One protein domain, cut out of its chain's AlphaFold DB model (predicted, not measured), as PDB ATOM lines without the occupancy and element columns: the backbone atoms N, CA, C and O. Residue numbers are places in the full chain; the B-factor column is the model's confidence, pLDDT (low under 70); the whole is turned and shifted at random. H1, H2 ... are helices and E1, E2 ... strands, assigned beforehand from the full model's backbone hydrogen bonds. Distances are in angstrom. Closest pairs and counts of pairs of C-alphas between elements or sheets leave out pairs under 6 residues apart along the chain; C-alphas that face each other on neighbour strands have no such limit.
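This is residues 79 to 199 of the 227 residues of an uncharacterized protein of Orchesella cincta (UniProt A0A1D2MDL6). A twisted six-stranded sheet curls round helix H2, and the long hairpin E3 and E4 runs on past the other strands as an arm with its tip near Asp 132. Short H1 packs on E5, and residues 93 to 115 make a long loop without a named element. The printed part has 121 residues, in the order E1 E2 E3 E4 E5 H1 H2 E6, and is mixed, helices and strands. It is compact, with a radius of gyration of the C-alphas of 15.6 A and spans of 58 by 29 by 21 A.

The antiparallel sheet runs E1, residues 79 to 84, E2, 87 to 92, E4, 134 to 149, E3, 116 to 131, E6, 192 to 198, and E5, 158 to 163. Across its neighbour pairs, within hydrogen-bond range are N 81 and O 89 at 2.8 A, N 90 and O 147 at 2.7 A, N 146 and O 119 at 2.7 A, N 124 and O 194 at 2.8 A, and N 160 and O 195 at 2.8 A. H2, residues 174 to 184, is on one face, making two layers, helix and sheet; the closest C-alphas of E2 and H2, Leu 89 and Ser 175, are 6.5 A apart. H1, residues 167 to 170, touches H2, with C-alphas of Gln 168 and Gln 177 closest at 5.5 A. H1 is on the sheet at a height of 7.6 A. In H2 every O i to N i+4 pair is within hydrogen-bond range; H1 is too short for such a pair.

E3 measures 46.2 A and E4 45.6 A; E6 measures 19.8 A and H2 15.1 A. E1 begins at C-alpha 79 (195.388, 204.726, 258.256), and E6 ends at C-alpha 198 (192.524, 223.495, 253.155).

The C-alphas farthest apart, of Thr 113 and Asp 132, are 58.1 A apart. The printed part has no cut; the link E2 to E3 is long, with 23 residues. The pLDDT is under 70 at residues 94 to 114, 126 to 139, 152 and 199.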
ATOM      1  N   HIS A  79     194.120 205.386 257.951       83.25
ATOM      2  CA  HIS A  79     195.388 204.726 258.256       83.25
ATOM      3  C   HIS A  79     196.175 205.598 259.221       83.25
ATOM      4  O   HIS A  79     196.405 206.764 258.913       83.25
ATOM      5  N   LEU A  80     196.564 205.054 260.374       83.56
ATOM      6  CA  LEU A  80     197.261 205.817 261.404       83.56
ATOM      7  C   LEU A  80     198.773 205.638 261.280       83.56
ATOM      8  O   LEU A  80     199.277 204.520 261.163       83.56
ATOM      9  N   ILE A  81     199.480 206.756 261.364       82.25
ATOM     10  CA  ILE A  81     200.931 206.863 261.372       82.25
ATOM     11  C   ILE A  81     201.324 207.577 262.665       82.25
ATOM     12  O   ILE A  81     200.768 208.623 263.000       82.25
ATOM     13  N   ASP A  82     202.266 207.000 263.404       81.12
ATOM     14  CA  ASP A  82     202.830 207.632 264.595       81.12
ATOM     15  C   ASP A  82     203.718 208.814 264.176       81.12
ATOM     16  O   ASP A  82     204.647 208.649 263.385       81.12
ATOM     17  N   LEU A  83     203.413 210.008 264.686       79.00
ATOM     18  CA  LEU A  83     204.217 211.219 264.477       79.00
ATOM     19  C   LEU A  83     205.245 211.424 265.607       79.00
ATOM     20  O   LEU A  83     205.998 212.398 265.606       79.00
ATOM     21  N   GLY A  84     205.263 210.542 266.610       75.56
ATOM     22  CA  GLY A  84     205.985 210.736 267.858       75.56
ATOM     23  C   GLY A  84     205.273 211.711 268.800       75.56
ATOM     24  O   GLY A  84     204.217 212.270 268.498       75.56
ATOM     25  N   ASN A  85     205.843 211.916 269.992       75.62
ATOM     26  CA  ASN A  85     205.315 212.835 271.016       75.62
ATOM     27  C   ASN A  85     203.836 212.597 271.384       75.62
ATOM     28  O   ASN A  85     203.101 213.543 271.659       75.62
ATOM     29  N   ASN A  86     203.396 211.332 271.394       76.75
ATOM     30  CA  ASN A  86     202.000 210.928 271.601       76.75
ATOM     31  C   ASN A  86     201.013 211.517 270.576       76.75
ATOM     32  O   ASN A  86     199.822 211.611 270.870       76.75
ATOM     33  N   SER A  87     201.472 211.914 269.389       79.69
ATOM     34  CA  SER A  87     200.619 212.408 268.307       79.69
ATOM     35  C   SER A  87     200.550 211.398 267.167       79.69
ATOM     36  O   SER A  87     201.493 210.650 266.919       79.69
ATOM     37  N   MET A  88     199.410 211.343 266.485       83.31
ATOM     38  CA  MET A  88     199.198 210.427 265.363       83.31
ATOM     39  C   MET A  88     198.566 211.167 264.191       83.31
ATOM     40  O   MET A  88     197.720 212.042 264.387       83.31
ATOM     41  N   LEU A  89     198.955 210.768 262.984       85.69
ATOM     42  CA  LEU A  89     198.377 211.196 261.720       85.69
ATOM     43  C   LEU A  89     197.527 210.072 261.141       85.69
ATOM     44  O   LEU A  89     198.039 209.027 260.763       85.69
ATOM     45  N   GLY A  90     196.233 210.297 261.030       85.69
ATOM     46  CA  GLY A  90     195.333 209.525 260.200       85.69
ATOM     47  C   GLY A  90     195.312 210.072 258.781       85.69
ATOM     48  O   GLY A  90     195.067 211.258 258.594       85.69
ATOM     49  N   ILE A  91     195.490 209.215 257.781       85.88
ATOM     50  CA  ILE A  91     195.257 209.544 256.370       85.88
ATOM     51  C   ILE A  91     194.054 208.741 255.885       85.88
ATOM     52  O   ILE A  91     193.987 207.526 256.086       85.88
ATOM     53  N   SER A  92     193.074 209.408 255.281       82.38
ATOM     54  CA  SER A  92     191.822 208.762 254.894       82.38
ATOM     55  C   SER A  92     192.043 207.660 253.849       82.38
ATOM     56  O   SER A  92     192.778 207.836 252.874       82.38
ATOM     57  N   LYS A  93     191.377 206.508 254.006       76.19
ATOM     58  CA  LYS A  93     191.532 205.353 253.093       76.19
ATOM     59  C   LYS A  93     191.105 205.633 251.652       76.19
ATOM     60  O   LYS A  93     191.577 204.996 250.715       76.19
ATOM     61  N   ASN A  94     190.199 206.587 251.456       69.31
ATOM     62  CA  ASN A  94     189.709 206.990 250.137       69.31
ATOM     63  C   ASN A  94     190.721 207.829 249.327       69.31
ATOM     64  O   ASN A  94     190.470 208.087 248.152       69.31
ATOM     65  N   SER A  95     191.869 208.201 249.908       64.56
ATOM     66  CA  SER A  95     192.946 208.963 249.246       64.56
ATOM     67  C   SER A  95     193.660 208.203 248.111       64.56
ATOM     68  O   SER A  95     194.465 208.788 247.376       64.56
ATOM     69  N   LYS A  96     193.339 206.910 247.932       64.88
ATOM     70  CA  LYS A  96     193.933 205.977 246.955       64.88
ATOM     71  C   LYS A  96     195.437 205.739 247.144       64.88
ATOM     72  O   LYS A  96     196.086 205.237 246.229       64.88
ATOM     73  N   LEU A  97     195.982 206.076 248.310       67.44
ATOM     74  CA  LEU A  97     197.305 205.623 248.717       67.44
ATOM     75  C   LEU A  97     197.266 204.130 249.039       67.44
ATOM     76  O   LEU A  97     196.450 203.685 249.847       67.44
ATOM     77  N   ASN A  98     198.174 203.368 248.432       59.91
ATOM     78  CA  ASN A  98     198.471 202.017 248.887       59.91
ATOM     79  C   ASN A  98     199.461 202.119 250.046       59.91
ATOM     80  O   ASN A  98     200.661 202.261 249.830       59.91
ATOM     81  N   PHE A  99     198.954 202.052 251.272       61.72
ATOM     82  CA  PHE A  99     199.809 201.926 252.444       61.72
ATOM     83  C   PHE A  99     200.372 200.503 252.516       61.72
ATOM     84  O   PHE A  99     199.634 199.530 252.357       61.72
ATOM     85  N   THR A 100     201.677 200.372 252.740       52.50
ATOM     86  CA  THR A 100     202.324 199.082 253.004       52.50
ATOM     87  C   THR A 100     201.953 198.560 254.405       52.50
ATOM     88  O   THR A 100     201.552 199.326 255.288       52.50
ATOM     89  N   ASP A 101     202.075 197.240 254.609       44.38
ATOM     90  CA  ASP A 101     201.613 196.476 255.792       44.38
ATOM     91  C   ASP A 101     202.189 196.928 257.156       44.38
ATOM     92  O   ASP A 101     201.803 196.408 258.203       44.38
ATOM     93  N   THR A 102     203.110 197.894 257.184       46.88
ATOM     94  CA  THR A 102     203.664 198.485 258.414       46.88
ATOM     95  C   THR A 102     202.762 199.554 259.040       46.88
ATOM     96  O   THR A 102     203.044 200.014 260.146       46.88
ATOM     97  N   THR A 103     201.672 199.944 258.372       52.41
ATOM     98  CA  THR A 103     200.709 200.928 258.887       52.41
ATOM     99  C   THR A 103     199.583 200.259 259.675       52.41
ATOM    100  O   THR A 103     198.875 199.371 259.194       52.41
ATOM    101  N   PHE A 104     199.373 200.698 260.919       50.28
ATOM    102  CA  PHE A 104     198.283 200.181 261.739       50.28
ATOM    103  C   PHE A 104     196.952 200.747 261.241       50.28
ATOM    104  O   PHE A 104     196.682 201.949 261.291       50.28
ATOM    105  N   THR A 105     196.095 199.855 260.755       45.47
ATOM    106  CA  THR A 105     194.731 200.204 260.368       45.47
ATOM    107  C   THR A 105     193.823 200.067 261.582       45.47
ATOM    108  O   THR A 105     193.392 198.964 261.916       45.47
ATOM    109  N   THR A 106     193.500 201.178 262.235       45.41
ATOM    110  CA  THR A 106     192.547 201.182 263.351       45.41
ATOM    111  C   THR A 106     191.278 201.911 262.923       45.41
ATOM    112  O   THR A 106     191.324 203.084 262.564       45.41
ATOM    113  N   ARG A 107     190.118 201.245 263.004       39.12
ATOM    114  CA  ARG A 107     188.828 201.949 263.077       39.12
ATOM    115  C   ARG A 107     188.773 202.628 264.443       39.12
ATOM    116  O   ARG A 107     188.432 201.978 265.430       39.12
ATOM    117  N   LEU A 108     189.156 203.901 264.526       45.97
ATOM    118  CA  LEU A 108     188.923 204.660 265.748       45.97
ATOM    119  C   LEU A 108     187.418 204.937 265.845       45.97
ATOM    120  O   LEU A 108     186.885 205.780 265.135       45.97
ATOM    121  N   SER A 109     186.728 204.227 266.737       38.50
ATOM    122  CA  SER A 109     185.478 204.743 267.292       38.50
ATOM    123  C   SER A 109     185.882 205.908 268.193       38.50
ATOM    124  O   SER A 109     186.390 205.663 269.287       38.50
ATOM    125  N   LEU A 110     185.766 207.150 267.705       46.41
ATOM    126  CA  LEU A 110     186.122 208.363 268.450       46.41
ATOM    127  C   LEU A 110     185.276 208.462 269.732       46.41
ATOM    128  O   LEU A 110     184.206 209.060 269.762       46.41
ATOM    129  N   HIS A 111     185.749 207.863 270.822       40.31
ATOM    130  CA  HIS A 111     185.210 208.088 272.156       40.31
ATOM    131  C   HIS A 111     186.049 209.162 272.857       40.31
ATOM    132  O   HIS A 111     187.044 208.837 273.486       40.31
ATOM    133  N   ASN A 112     185.625 210.425 272.715       45.53
ATOM    134  CA  ASN A 112     185.740 211.617 273.585       45.53
ATOM    135  C   ASN A 112     187.005 211.950 274.420       45.53
ATOM    136  O   ASN A 112     187.019 213.021 275.023       45.53
ATOM    137  N   THR A 113     188.050 211.128 274.513       54.66
ATOM    138  CA  THR A 113     189.226 211.410 275.366       54.66
ATOM    139  C   THR A 113     190.417 211.998 274.620       54.66
ATOM    140  O   THR A 113     191.279 212.604 275.253       54.66
ATOM    141  N   LEU A 114     190.476 211.854 273.298       67.06
ATOM    142  CA  LEU A 114     191.568 212.373 272.480       67.06
ATOM    143  C   LEU A 114     191.108 213.654 271.782       67.06
ATOM    144  O   LEU A 114     190.054 213.664 271.149       67.06
ATOM    145  N   LYS A 115     191.892 214.734 271.894       71.50
ATOM    146  CA  LYS A 115     191.660 215.941 271.089       71.50
ATOM    147  C   LYS A 115     191.977 215.598 269.636       71.50
ATOM    148  O   LYS A 115     193.087 215.153 269.353       71.50
ATOM    149  N   THR A 116     191.021 215.771 268.737       74.94
ATOM    150  CA  THR A 116     191.187 215.460 267.316       74.94
ATOM    151  C   THR A 116     190.877 216.679 266.474       74.94
ATOM    152  O   THR A 116     189.867 217.340 266.707       74.94
ATOM    153  N   ALA A 117     191.718 216.935 265.480       81.12
ATOM    154  CA  ALA A 117     191.474 217.942 264.462       81.12
ATOM    155  C   ALA A 117     191.498 217.294 263.078       81.12
ATOM    156  O   ALA A 117     192.275 216.367 262.835       81.12
ATOM    157  N   TYR A 118     190.659 217.794 262.178       79.69
ATOM    158  CA  TYR A 118     190.615 217.352 260.790       79.69
ATOM    159  C   TYR A 118     191.201 218.422 259.879       79.69
ATOM    160  O   TYR A 118     191.190 219.613 260.193       79.69
ATOM    161  N   SER A 119     191.776 218.006 258.760       83.31
ATOM    162  CA  SER A 119     192.208 218.921 257.704       83.31
ATOM    163  C   SER A 119     192.082 218.224 256.367       83.31
ATOM    164  O   SER A 119     192.543 217.093 256.218       83.31
ATOM    165  N   CYS A 120     191.487 218.881 255.382       82.06
ATOM    166  CA  CYS A 120     191.512 218.360 254.028       82.06
ATOM    167  C   CYS A 120     192.910 218.569 253.424       82.06
ATOM    168  O   CYS A 120     193.658 219.473 253.812       82.06
ATOM    169  N   PHE A 121     193.265 217.723 252.460       84.06
ATOM    170  CA  PHE A 121     194.460 217.923 251.655       84.06
ATOM    171  C   PHE A 121     194.199 217.661 250.176       84.06
ATOM    172  O   PHE A 121     193.365 216.831 249.792       84.06
ATOM    173  N   LYS A 122     194.977 218.346 249.342       84.31
ATOM    174  CA  LYS A 122     195.062 218.125 247.903       84.31
ATOM    175  C   LYS A 122     196.525 217.991 247.513       84.31
ATOM    176  O   LYS A 122     197.328 218.856 247.837       84.31
ATOM    177  N   ILE A 123     196.849 216.922 246.799       82.31
ATOM    178  CA  ILE A 123     198.166 216.694 246.211       82.31
ATOM    179  C   ILE A 123     198.002 216.627 244.702       82.31
ATOM    180  O   ILE A 123     197.195 215.851 244.193       82.31
ATOM    181  N   THR A 124     198.759 217.445 243.990       79.75
ATOM    182  CA  THR A 124     198.854 217.435 242.534       79.75
ATOM    183  C   THR A 124     200.244 216.979 242.138       79.75
ATOM    184  O   THR A 124     201.226 217.526 242.624       79.75
ATOM    185  N   MET A 125     200.323 215.998 241.253       77.56
ATOM    186  CA  MET A 125     201.563 215.460 240.707       77.56
ATOM    187  C   MET A 125     201.480 215.575 239.193       77.56
ATOM    188  O   MET A 125     200.494 215.121 238.607       77.56
ATOM    189  N   GLY A 126     202.481 216.169 238.556       69.81
ATOM    190  CA  GLY A 126     202.511 216.252 237.108       69.81
ATOM    191  C   GLY A 126     203.901 216.313 236.515       69.81
ATOM    192  O   GLY A 126     204.862 216.750 237.137       69.81
ATOM    193  N   ASN A 127     204.000 215.860 235.273       61.12
ATOM    194  CA  ASN A 127     205.126 216.179 234.415       61.12
ATOM    195  C   ASN A 127     204.576 216.577 233.050       61.12
ATOM    196  O   ASN A 127     203.642 215.947 232.548       61.12
ATOM    197  N   THR A 128     205.186 217.575 232.425       52.03
ATOM    198  CA  THR A 128     205.101 217.742 230.975       52.03
ATOM    199  C   THR A 128     205.928 216.631 230.336       52.03
ATOM    200  O   THR A 128     207.111 216.808 230.050       52.03
ATOM    201  N   ALA A 129     205.325 215.461 230.121       43.09
ATOM    202  CA  ALA A 129     205.930 214.468 229.246       43.09
ATOM    203  C   ALA A 129     205.864 215.019 227.815       43.09
ATOM    204  O   ALA A 129     204.782 215.275 227.280       43.09
ATOM    205  N   GLN A 130     207.027 215.265 227.214       36.47
ATOM    206  CA  GLN A 130     207.127 215.690 225.824       36.47
ATOM    207  C   GLN A 130     207.187 214.434 224.947       36.47
ATOM    208  O   GLN A 130     208.263 213.933 224.638       36.47
ATOM    209  N   GLU A 131     206.026 213.901 224.570       35.34
ATOM    210  CA  GLU A 131     205.930 212.842 223.561       35.34
ATOM    211  C   GLU A 131     205.587 213.508 222.218       35.34
ATOM    212  O   GLU A 131     204.586 214.216 222.103       35.34
ATOM    213  N   ASP A 132     206.462 213.374 221.217       38.81
ATOM    214  CA  ASP A 132     206.244 213.841 219.837       38.81
ATOM    215  C   ASP A 132     205.645 215.261 219.701       38.81
ATOM    216  O   ASP A 132     204.609 215.478 219.063       38.81
ATOM    217  N   ASN A 133     206.304 216.267 220.294       44.41
ATOM    218  CA  ASN A 133     205.892 217.684 220.262       44.41
ATOM    219  C   ASN A 133     204.499 217.986 220.848       44.41
ATOM    220  O   ASN A 133     203.992 219.100 220.680       44.41
ATOM    221  N   ARG A 134     203.885 217.045 221.569       38.75
ATOM    222  CA  ARG A 134     202.696 217.298 222.381       38.75
ATOM    223  C   ARG A 134     203.099 217.199 223.842       38.75
ATOM    224  O   ARG A 134     203.528 216.152 224.309       38.75
ATOM    225  N   ALA A 135     202.983 218.314 224.555       47.88
ATOM    226  CA  ALA A 135     202.977 218.278 226.007       47.88
ATOM    227  C   ALA A 135     201.747 217.467 226.428       47.88
ATOM    228  O   ALA A 135     200.613 217.895 226.189       47.88
ATOM    229  N   ILE A 136     201.963 216.266 226.958       41.22
ATOM    230  CA  ILE A 136     200.901 215.512 227.614       41.22
ATOM    231  C   ILE A 136     201.024 215.837 229.097       41.22
ATOM    232  O   ILE A 136     201.891 215.309 229.793       41.22
ATOM    233  N   ASP A 137     200.171 216.749 229.557       50.16
ATOM    234  CA  ASP A 137     200.051 217.094 230.970       50.16
ATOM    235  C   ASP A 137     199.360 215.933 231.698       50.16
ATOM    236  O   ASP A 137     198.130 215.852 231.765       50.16
ATOM    237  N   PHE A 138     200.144 215.003 232.241       51.88
ATOM    238  CA  PHE A 138     199.621 214.016 233.180       51.88
ATOM    239  C   PHE A 138     199.529 214.661 234.560       51.88
ATOM    240  O   PHE A 138     200.460 214.557 235.344       51.88
ATOM    241  N   ALA A 139     198.420 215.340 234.856       62.28
ATOM    242  CA  ALA A 139     198.148 215.875 236.187       62.28
ATOM    243  C   ALA A 139     197.315 214.871 237.001       62.28
ATOM    244  O   ALA A 139     196.098 214.766 236.838       62.28
ATOM    245  N   LEU A 140     197.963 214.121 237.892       71.50
ATOM    246  CA  LEU A 140     197.284 213.316 238.905       71.50
ATOM    247  C   LEU A 140     196.933 214.210 240.091       71.50
ATOM    248  O   LEU A 140     197.788 214.902 240.633       71.50
ATOM    249  N   THR A 141     195.667 214.198 240.505       75.75
ATOM    250  CA  THR A 141     195.207 214.921 241.696       75.75
ATOM    251  C   THR A 141     194.648 213.930 242.708       75.75
ATOM    252  O   THR A 141     193.647 213.264 242.442       75.75
ATOM    253  N   HIS A 142     195.272 213.862 243.878       78.00
ATOM    254  CA  HIS A 142     194.791 213.123 245.037       78.00
ATOM    255  C   HIS A 142     194.176 214.088 246.043       78.00
ATOM    256  O   HIS A 142     194.695 215.174 246.287       78.00
ATOM    257  N   ARG A 143     193.042 213.690 246.614       79.12
ATOM    258  CA  ARG A 143     192.319 214.443 247.639       79.12
ATOM    259  C   ARG A 143     191.984 213.491 248.773       79.12
ATOM    260  O   ARG A 143     191.664 212.329 248.519       79.12
ATOM    261  N   GLY A 144     192.036 213.982 249.999       80.81
ATOM    262  CA  GLY A 144     191.692 213.192 251.171       80.81
ATOM    263  C   GLY A 144     191.602 214.045 252.424       80.81
ATOM    264  O   GLY A 144     191.706 215.269 252.369       80.81
ATOM    265  N   CYS A 145     191.429 213.366 253.551       82.19
ATOM    266  CA  CYS A 145     191.395 213.975 254.869       82.19
ATOM    267  C   CYS A 145     192.588 213.511 255.699       82.19
ATOM    268  O   CYS A 145     192.971 212.337 255.669       82.19
ATOM    269  N   LEU A 146     193.111 214.435 256.490       86.38
ATOM    270  CA  LEU A 146     194.005 214.186 257.603       86.38
ATOM    271  C   LEU A 146     193.196 214.236 258.896       86.38
ATOM    272  O   LEU A 146     192.412 215.157 259.108       86.38
ATOM    273  N   LEU A 147     193.408 213.248 259.754       84.44
ATOM    274  CA  LEU A 147     192.971 213.238 261.144       84.44
ATOM    275  C   LEU A 147     194.226 213.403 261.997       84.44
ATOM    276  O   LEU A 147     195.114 212.567 261.930       84.44
ATOM    277  N   ILE A 148     194.324 214.447 262.805       84.38
ATOM    278  CA  ILE A 148     195.468 214.634 263.698       84.38
ATOM    279  C   ILE A 148     194.988 214.457 265.132       84.38
ATOM    280  O   ILE A 148     194.076 215.143 265.592       84.38
ATOM    281  N   ILE A 149     195.591 213.497 265.828       83.75
ATOM    282  CA  ILE A 149     195.243 213.124 267.199       83.75
ATOM    283  C   ILE A 149     196.224 213.795 268.167       83.75
ATOM    284  O   ILE A 149     197.433 213.786 267.937       83.75
ATOM    285  N   ASN A 150     195.691 214.312 269.275       79.88
ATOM    286  CA  ASN A 150     196.383 215.046 270.338       79.88
ATOM    287  C   ASN A 150     196.958 216.402 269.908       79.88
ATOM    288  O   ASN A 150     198.001 216.828 270.399       79.88
ATOM    289  N   VAL A 151     196.233 217.109 269.040       75.94
ATOM    290  CA  VAL A 151     196.493 218.514 268.690       75.94
ATOM    291  C   VAL A 151     195.266 219.377 268.968       75.94
ATOM    292  O   VAL A 151     194.152 218.867 269.081       75.94
ATOM    293  N   GLU A 152     195.477 220.682 269.137       67.81
ATOM    294  CA  GLU A 152     194.407 221.619 269.507       67.81
ATOM    295  C   GLU A 152     193.679 222.218 268.304       67.81
ATOM    296  O   GLU A 152     192.500 222.544 268.419       67.81
ATOM    297  N   GLU A 153     194.354 222.341 267.162       74.00
ATOM    298  CA  GLU A 153     193.834 223.015 265.972       74.00
ATOM    299  C   GLU A 153     194.139 222.207 264.706       74.00
ATOM    300  O   GLU A 153     195.082 221.408 264.665       74.00
ATOM    301  N   SER A 154     193.323 222.422 263.674       78.06
ATOM    302  CA  SER A 154     193.556 221.915 262.323       78.06
ATOM    303  C   SER A 154     194.810 222.539 261.706       78.06
ATOM    304  O   SER A 154     195.309 223.579 262.149       78.06
ATOM    305  N   LEU A 155     195.342 221.902 260.660       82.25
ATOM    306  CA  LEU A 155     196.381 222.529 259.855       82.25
ATOM    307  C   LEU A 155     195.812 223.774 259.185       82.25
ATOM    308  O   LEU A 155     194.718 223.747 258.626       82.25
ATOM    309  N   LYS A 156     196.587 224.856 259.224       81.50
ATOM    310  CA  LYS A 156     196.243 226.093 258.526       81.50
ATOM    311  C   LYS A 156     196.301 225.877 257.023       81.50
ATOM    312  O   LYS A 156     197.164 225.145 256.540       81.50
ATOM    313  N   ASP A 157     195.438 226.575 256.308       81.12
ATOM    314  CA  ASP A 157     195.381 226.569 254.853       81.12
ATOM    315  C   ASP A 157     196.694 227.082 254.275       81.12
ATOM    316  O   ASP A 157     197.105 228.226 254.511       81.12
ATOM    317  N   LYS A 158     197.390 226.209 253.552       82.94
ATOM    318  CA  LYS A 158     198.698 226.515 252.991       82.94
ATOM    319  C   LYS A 158     198.992 225.611 251.814       82.94
ATOM    320  O   LYS A 158     198.690 224.424 251.847       82.94
ATOM    321  N   CYS A 159     199.623 226.182 250.799       82.69
ATOM    322  CA  CYS A 159     200.057 225.466 249.611       82.69
ATOM    323  C   CYS A 159     201.571 225.530 249.463       82.69
ATOM    324  O   CYS A 159     202.194 226.562 249.717       82.69
ATOM    325  N   TYR A 160     202.129 224.422 249.001       84.38
ATOM    326  CA  TYR A 160     203.530 224.253 248.666       84.38
ATOM    327  C   TYR A 160     203.637 223.703 247.260       84.38
ATOM    328  O   TYR A 160     202.868 222.824 246.878       84.38
ATOM    329  N   GLU A 161     204.618 224.195 246.518       84.50
ATOM    330  CA  GLU A 161     204.938 223.734 245.173       84.50
ATOM    331  C   GLU A 161     206.450 223.495 245.070       84.50
ATOM    332  O   GLU A 161     207.250 224.123 245.778       84.50
ATOM    333  N   GLY A 162     206.845 222.565 244.207       83.44
ATOM    334  CA  GLY A 162     208.245 222.237 243.968       83.44
ATOM    335  C   GLY A 162     208.416 220.945 243.181       83.44
ATOM    336  O   GLY A 162     207.456 220.392 242.650       83.44
ATOM    337  N   LYS A 163     209.652 220.453 243.122       86.94
ATOM    338  CA  LYS A 163     209.959 219.123 242.586       86.94
ATOM    339  C   LYS A 163     209.732 218.045 243.639       86.94
ATOM    340  O   LYS A 163     209.893 218.315 244.830       86.94
ATOM    341  N   ASN A 164     209.400 216.825 243.216       87.62
ATOM    342  CA  ASN A 164     209.163 215.700 244.128       87.62
ATOM    343  C   ASN A 164     210.359 215.465 245.064       87.62
ATOM    344  O   ASN A 164     210.162 215.227 246.252       87.62
ATOM    345  N   SER A 165     211.587 215.634 244.567       88.25
ATOM    346  CA  SER A 165     212.823 215.525 245.358       88.25
ATOM    347  C   SER A 165     213.019 216.620 246.416       88.25
ATOM    348  O   SER A 165     213.762 216.421 247.374       88.25
ATOM    349  N   GLU A 166     212.365 217.773 246.273       90.50
ATOM    350  CA  GLU A 166     212.621 218.970 247.088       90.50
ATOM    351  C   GLU A 166     211.427 219.377 247.958       90.50
ATOM    352  O   GLU A 166     211.606 220.074 248.957       90.50
ATOM    353  N   ILE A 167     210.214 218.926 247.620       87.94
ATOM    354  CA  ILE A 167     208.959 219.407 248.214       87.94
ATOM    355  C   ILE A 167     208.920 219.281 249.742       87.94
ATOM    356  O   ILE A 167     208.434 220.185 250.419       87.94
ATOM    357  N   GLN A 168     209.495 218.218 250.315       88.50
ATOM    358  CA  GLN A 168     209.554 218.047 251.772       88.50
ATOM    359  C   GLN A 168     210.334 219.163 252.481       88.50
ATOM    360  O   GLN A 168     209.966 219.544 253.590       88.50
ATOM    361  N   ASN A 169     211.360 219.730 251.840       89.25
ATOM    362  CA  ASN A 169     212.160 220.812 252.416       89.25
ATOM    363  C   ASN A 169     211.383 222.133 252.491       89.25
ATOM    364  O   ASN A 169     211.763 223.029 253.242       89.25
ATOM    365  N   HIS A 170     210.317 222.277 251.699       87.31
ATOM    366  CA  HIS A 170     209.496 223.487 251.662       87.31
ATOM    367  C   HIS A 170     208.381 223.454 252.711       87.31
ATOM    368  O   HIS A 170     207.929 224.506 253.165       87.31
ATOM    369  N   ILE A 171     207.947 222.258 253.111       88.81
ATOM    370  CA  ILE A 171     206.833 222.051 254.034       88.81
ATOM    371  C   ILE A 171     207.281 222.316 255.469       88.81
ATOM    372  O   ILE A 171     208.316 221.821 255.911       88.81
ATOM    373  N   THR A 172     206.472 223.068 256.219       89.38
ATOM    374  CA  THR A 172     206.782 223.416 257.616       89.38
ATOM    375  C   THR A 172     206.086 222.506 258.622       89.38
ATOM    376  O   THR A 172     206.584 222.307 259.727       89.38
ATOM    377  N   GLU A 173     204.938 221.949 258.255       88.06
ATOM    378  CA  GLU A 173     204.105 221.111 259.103       88.06
ATOM    379  C   GLU A 173     204.600 219.665 259.046       88.06
ATOM    380  O   GLU A 173     204.592 219.027 257.993       88.06
ATOM    381  N   HIS A 174     204.990 219.119 260.198       87.19
ATOM    382  CA  HIS A 174     205.527 217.761 260.287       87.19
ATOM    383  C   HIS A 174     204.556 216.694 259.753       87.19
ATOM    384  O   HIS A 174     204.956 215.795 259.018       87.19
ATOM    385  N   SER A 175     203.262 216.821 260.052       87.06
ATOM    386  CA  SER A 175     202.220 215.927 259.531       87.06
ATOM    387  C   SER A 175     202.156 215.925 258.001       87.06
ATOM    388  O   SER A 175     201.970 214.872 257.393       87.06
ATOM    389  N   LEU A 176     202.349 217.082 257.366       88.81
ATOM    390  CA  LEU A 176     202.317 217.215 255.914       88.81
ATOM    391  C   LEU A 176     203.618 216.707 255.269       88.81
ATOM    392  O   LEU A 176     203.572 216.114 254.195       88.81
ATOM    393  N   GLN A 177     204.765 216.839 255.950       89.06
ATOM    394  CA  GLN A 177     206.014 216.182 255.539       89.06
ATOM    395  C   GLN A 177     205.859 214.657 255.531       89.06
ATOM    396  O   GLN A 177     206.210 214.007 254.547       89.06
ATOM    397  N   VAL A 178     205.276 214.089 256.594       87.31
ATOM    398  CA  VAL A 178     205.015 212.645 256.699       87.31
ATOM    399  C   VAL A 178     204.033 212.178 255.624       87.31
ATOM    400  O   VAL A 178     204.280 211.147 255.001       87.31
ATOM    401  N   LEU A 179     202.967 212.942 255.353       87.50
ATOM    402  CA  LEU A 179     202.057 212.670 254.234       87.50
ATOM    403  C   LEU A 179     202.820 212.614 252.905       87.50
ATOM    404  O   LEU A 179     202.680 211.647 252.160       87.50
ATOM    405  N   MET A 180     203.641 213.626 252.614       87.00
ATOM    406  CA  MET A 180     204.390 213.686 251.360       87.00
ATOM    407  C   MET A 180     205.416 212.566 251.226       87.00
ATOM    408  O   MET A 180     205.593 212.065 250.120       87.00
ATOM    409  N   ALA A 181     206.022 212.107 252.320       85.19
ATOM    410  CA  ALA A 181     206.901 210.940 252.301       85.19
ATOM    411  C   ALA A 181     206.190 209.676 251.783       85.19
ATOM    412  O   ALA A 181     206.801 208.892 251.067       85.19
ATOM    413  N   GLN A 182     204.891 209.508 252.071       82.31
ATOM    414  CA  GLN A 182     204.105 208.374 251.555       82.31
ATOM    415  C   GLN A 182     203.866 208.458 250.040       82.31
ATOM    416  O   GLN A 182     203.745 207.435 249.374       82.31
ATOM    417  N   TYR A 183     203.768 209.672 249.492       78.62
ATOM    418  CA  TYR A 183     203.553 209.884 248.061       78.62
ATOM    419  C   TYR A 183     204.857 209.912 247.264       78.62
ATOM    420  O   TYR A 183     204.857 209.515 246.103       78.62
ATOM    421  N   GLN A 184     205.959 210.373 247.859       79.12
ATOM    422  CA  GLN A 184     207.221 210.587 247.151       79.12
ATOM    423  C   GLN A 184     207.755 209.324 246.476       79.12
ATOM    424  O   GLN A 184     208.209 209.415 245.341       79.12
ATOM    425  N   GLU A 185     207.653 208.160 247.127       74.75
ATOM    426  CA  GLU A 185     208.144 206.882 246.584       74.75
ATOM    427  C   GLU A 185     207.384 206.414 245.331       74.75
ATOM    428  O   GLU A 185     207.867 205.561 244.587       74.75
ATOM    429  N   ILE A 186     206.190 206.959 245.084       74.81
ATOM    430  CA  ILE A 186     205.324 206.572 243.964       74.81
ATOM    431  C   ILE A 186     205.747 207.284 242.666       74.81
ATOM    432  O   ILE A 186     205.434 206.809 241.571       74.81
ATOM    433  N   TYR A 187     206.461 208.408 242.763       76.94
ATOM    434  CA  TYR A 187     206.727 209.315 241.643       76.94
ATOM    435  C   TYR A 187     208.221 209.577 241.446       76.94
ATOM    436  O   TYR A 187     209.037 209.351 242.333       76.94
ATOM    437  N   THR A 188     208.599 210.062 240.259       82.06
ATOM    438  CA  THR A 188     210.003 210.385 239.973       82.06
ATOM    439  C   THR A 188     210.391 211.736 240.566       82.06
ATOM    440  O   THR A 188     209.571 212.647 240.661       82.06
ATOM    441  N   ASP A 189     211.667 211.881 240.919       85.25
ATOM    442  CA  ASP A 189     212.241 213.084 241.538       85.25
ATOM    443  C   ASP A 189     211.947 214.387 240.774       85.25
ATOM    444  O   ASP A 189     211.754 215.438 241.383       85.25
ATOM    445  N   GLU A 190     211.884 214.318 239.443       83.06
ATOM    446  CA  GLU A 190     211.710 215.478 238.559       83.06
ATOM    447  C   GLU A 190     210.252 215.923 238.367       83.06
ATOM    448  O   GLU A 190     210.016 216.968 237.746       83.06
ATOM    449  N   MET A 191     209.272 215.160 238.867       81.00
ATOM    450  CA  MET A 191     207.862 215.538 238.746       81.00
ATOM    451  C   MET A 191     207.576 216.814 239.537       81.00
ATOM    452  O   MET A 191     208.080 217.000 240.645       81.00
ATOM    453  N   ASP A 192     206.767 217.690 238.950       82.94
ATOM    454  CA  ASP A 192     206.213 218.847 239.636       82.94
ATOM    455  C   ASP A 192     205.141 218.381 240.615       82.94
ATOM    456  O   ASP A 192     204.251 217.592 240.281       82.94
ATOM    457  N   VAL A 193     205.241 218.880 241.840       84.38
ATOM    458  CA  VAL A 193     204.393 218.500 242.959       84.38
ATOM    459  C   VAL A 193     203.825 219.748 243.602       84.38
ATOM    460  O   VAL A 193     204.552 220.690 243.916       84.38
ATOM    461  N   GLY A 194     202.519 219.724 243.831       84.62
ATOM    462  CA  GLY A 194     201.804 220.683 244.655       84.62
ATOM    463  C   GLY A 194     201.135 219.954 245.810       84.62
ATOM    464  O   GLY A 194     200.516 218.912 245.601       84.62
ATOM    465  N   VAL A 195     201.242 220.480 247.024       86.69
ATOM    466  CA  VAL A 195     200.489 219.992 248.181       86.69
ATOM    467  C   VAL A 195     199.847 221.160 248.902       86.69
ATOM    468  O   VAL A 195     200.508 222.146 249.214       86.69
ATOM    469  N   CYS A 196     198.553 221.040 249.167       83.00
ATOM    470  CA  CYS A 196     197.775 222.046 249.862       83.00
ATOM    471  C   CYS A 196     196.999 221.434 251.020       83.00
ATOM    472  O   CYS A 196     196.377 220.381 250.862       83.00
ATOM    473  N   THR A 197     197.001 222.130 252.148       84.62
ATOM    474  CA  THR A 197     196.009 222.005 253.217       84.62
ATOM    475  C   THR A 197     194.932 223.058 253.017       84.62
ATOM    476  O   THR A 197     195.181 224.137 252.476       84.62
ATOM    477  N   CYS A 198     193.725 222.727 253.434       72.62
ATOM    478  CA  CYS A 198     192.524 223.495 253.155       72.62
ATOM    479  C   CYS A 198     191.547 223.260 254.313       72.62
ATOM    480  O   CYS A 198     191.346 222.116 254.741       72.62
ATOM    481  N   GLY A 199     190.956 224.341 254.813       58.34
ATOM    482  CA  GLY A 199     189.785 224.297 255.668       58.34
ATOM    483  C   GLY A 199     188.616 223.718 254.878       58.34
ATOM    484  O   GLY A 199     188.641 223.721 253.645       58.34
TER     485      GLY A 199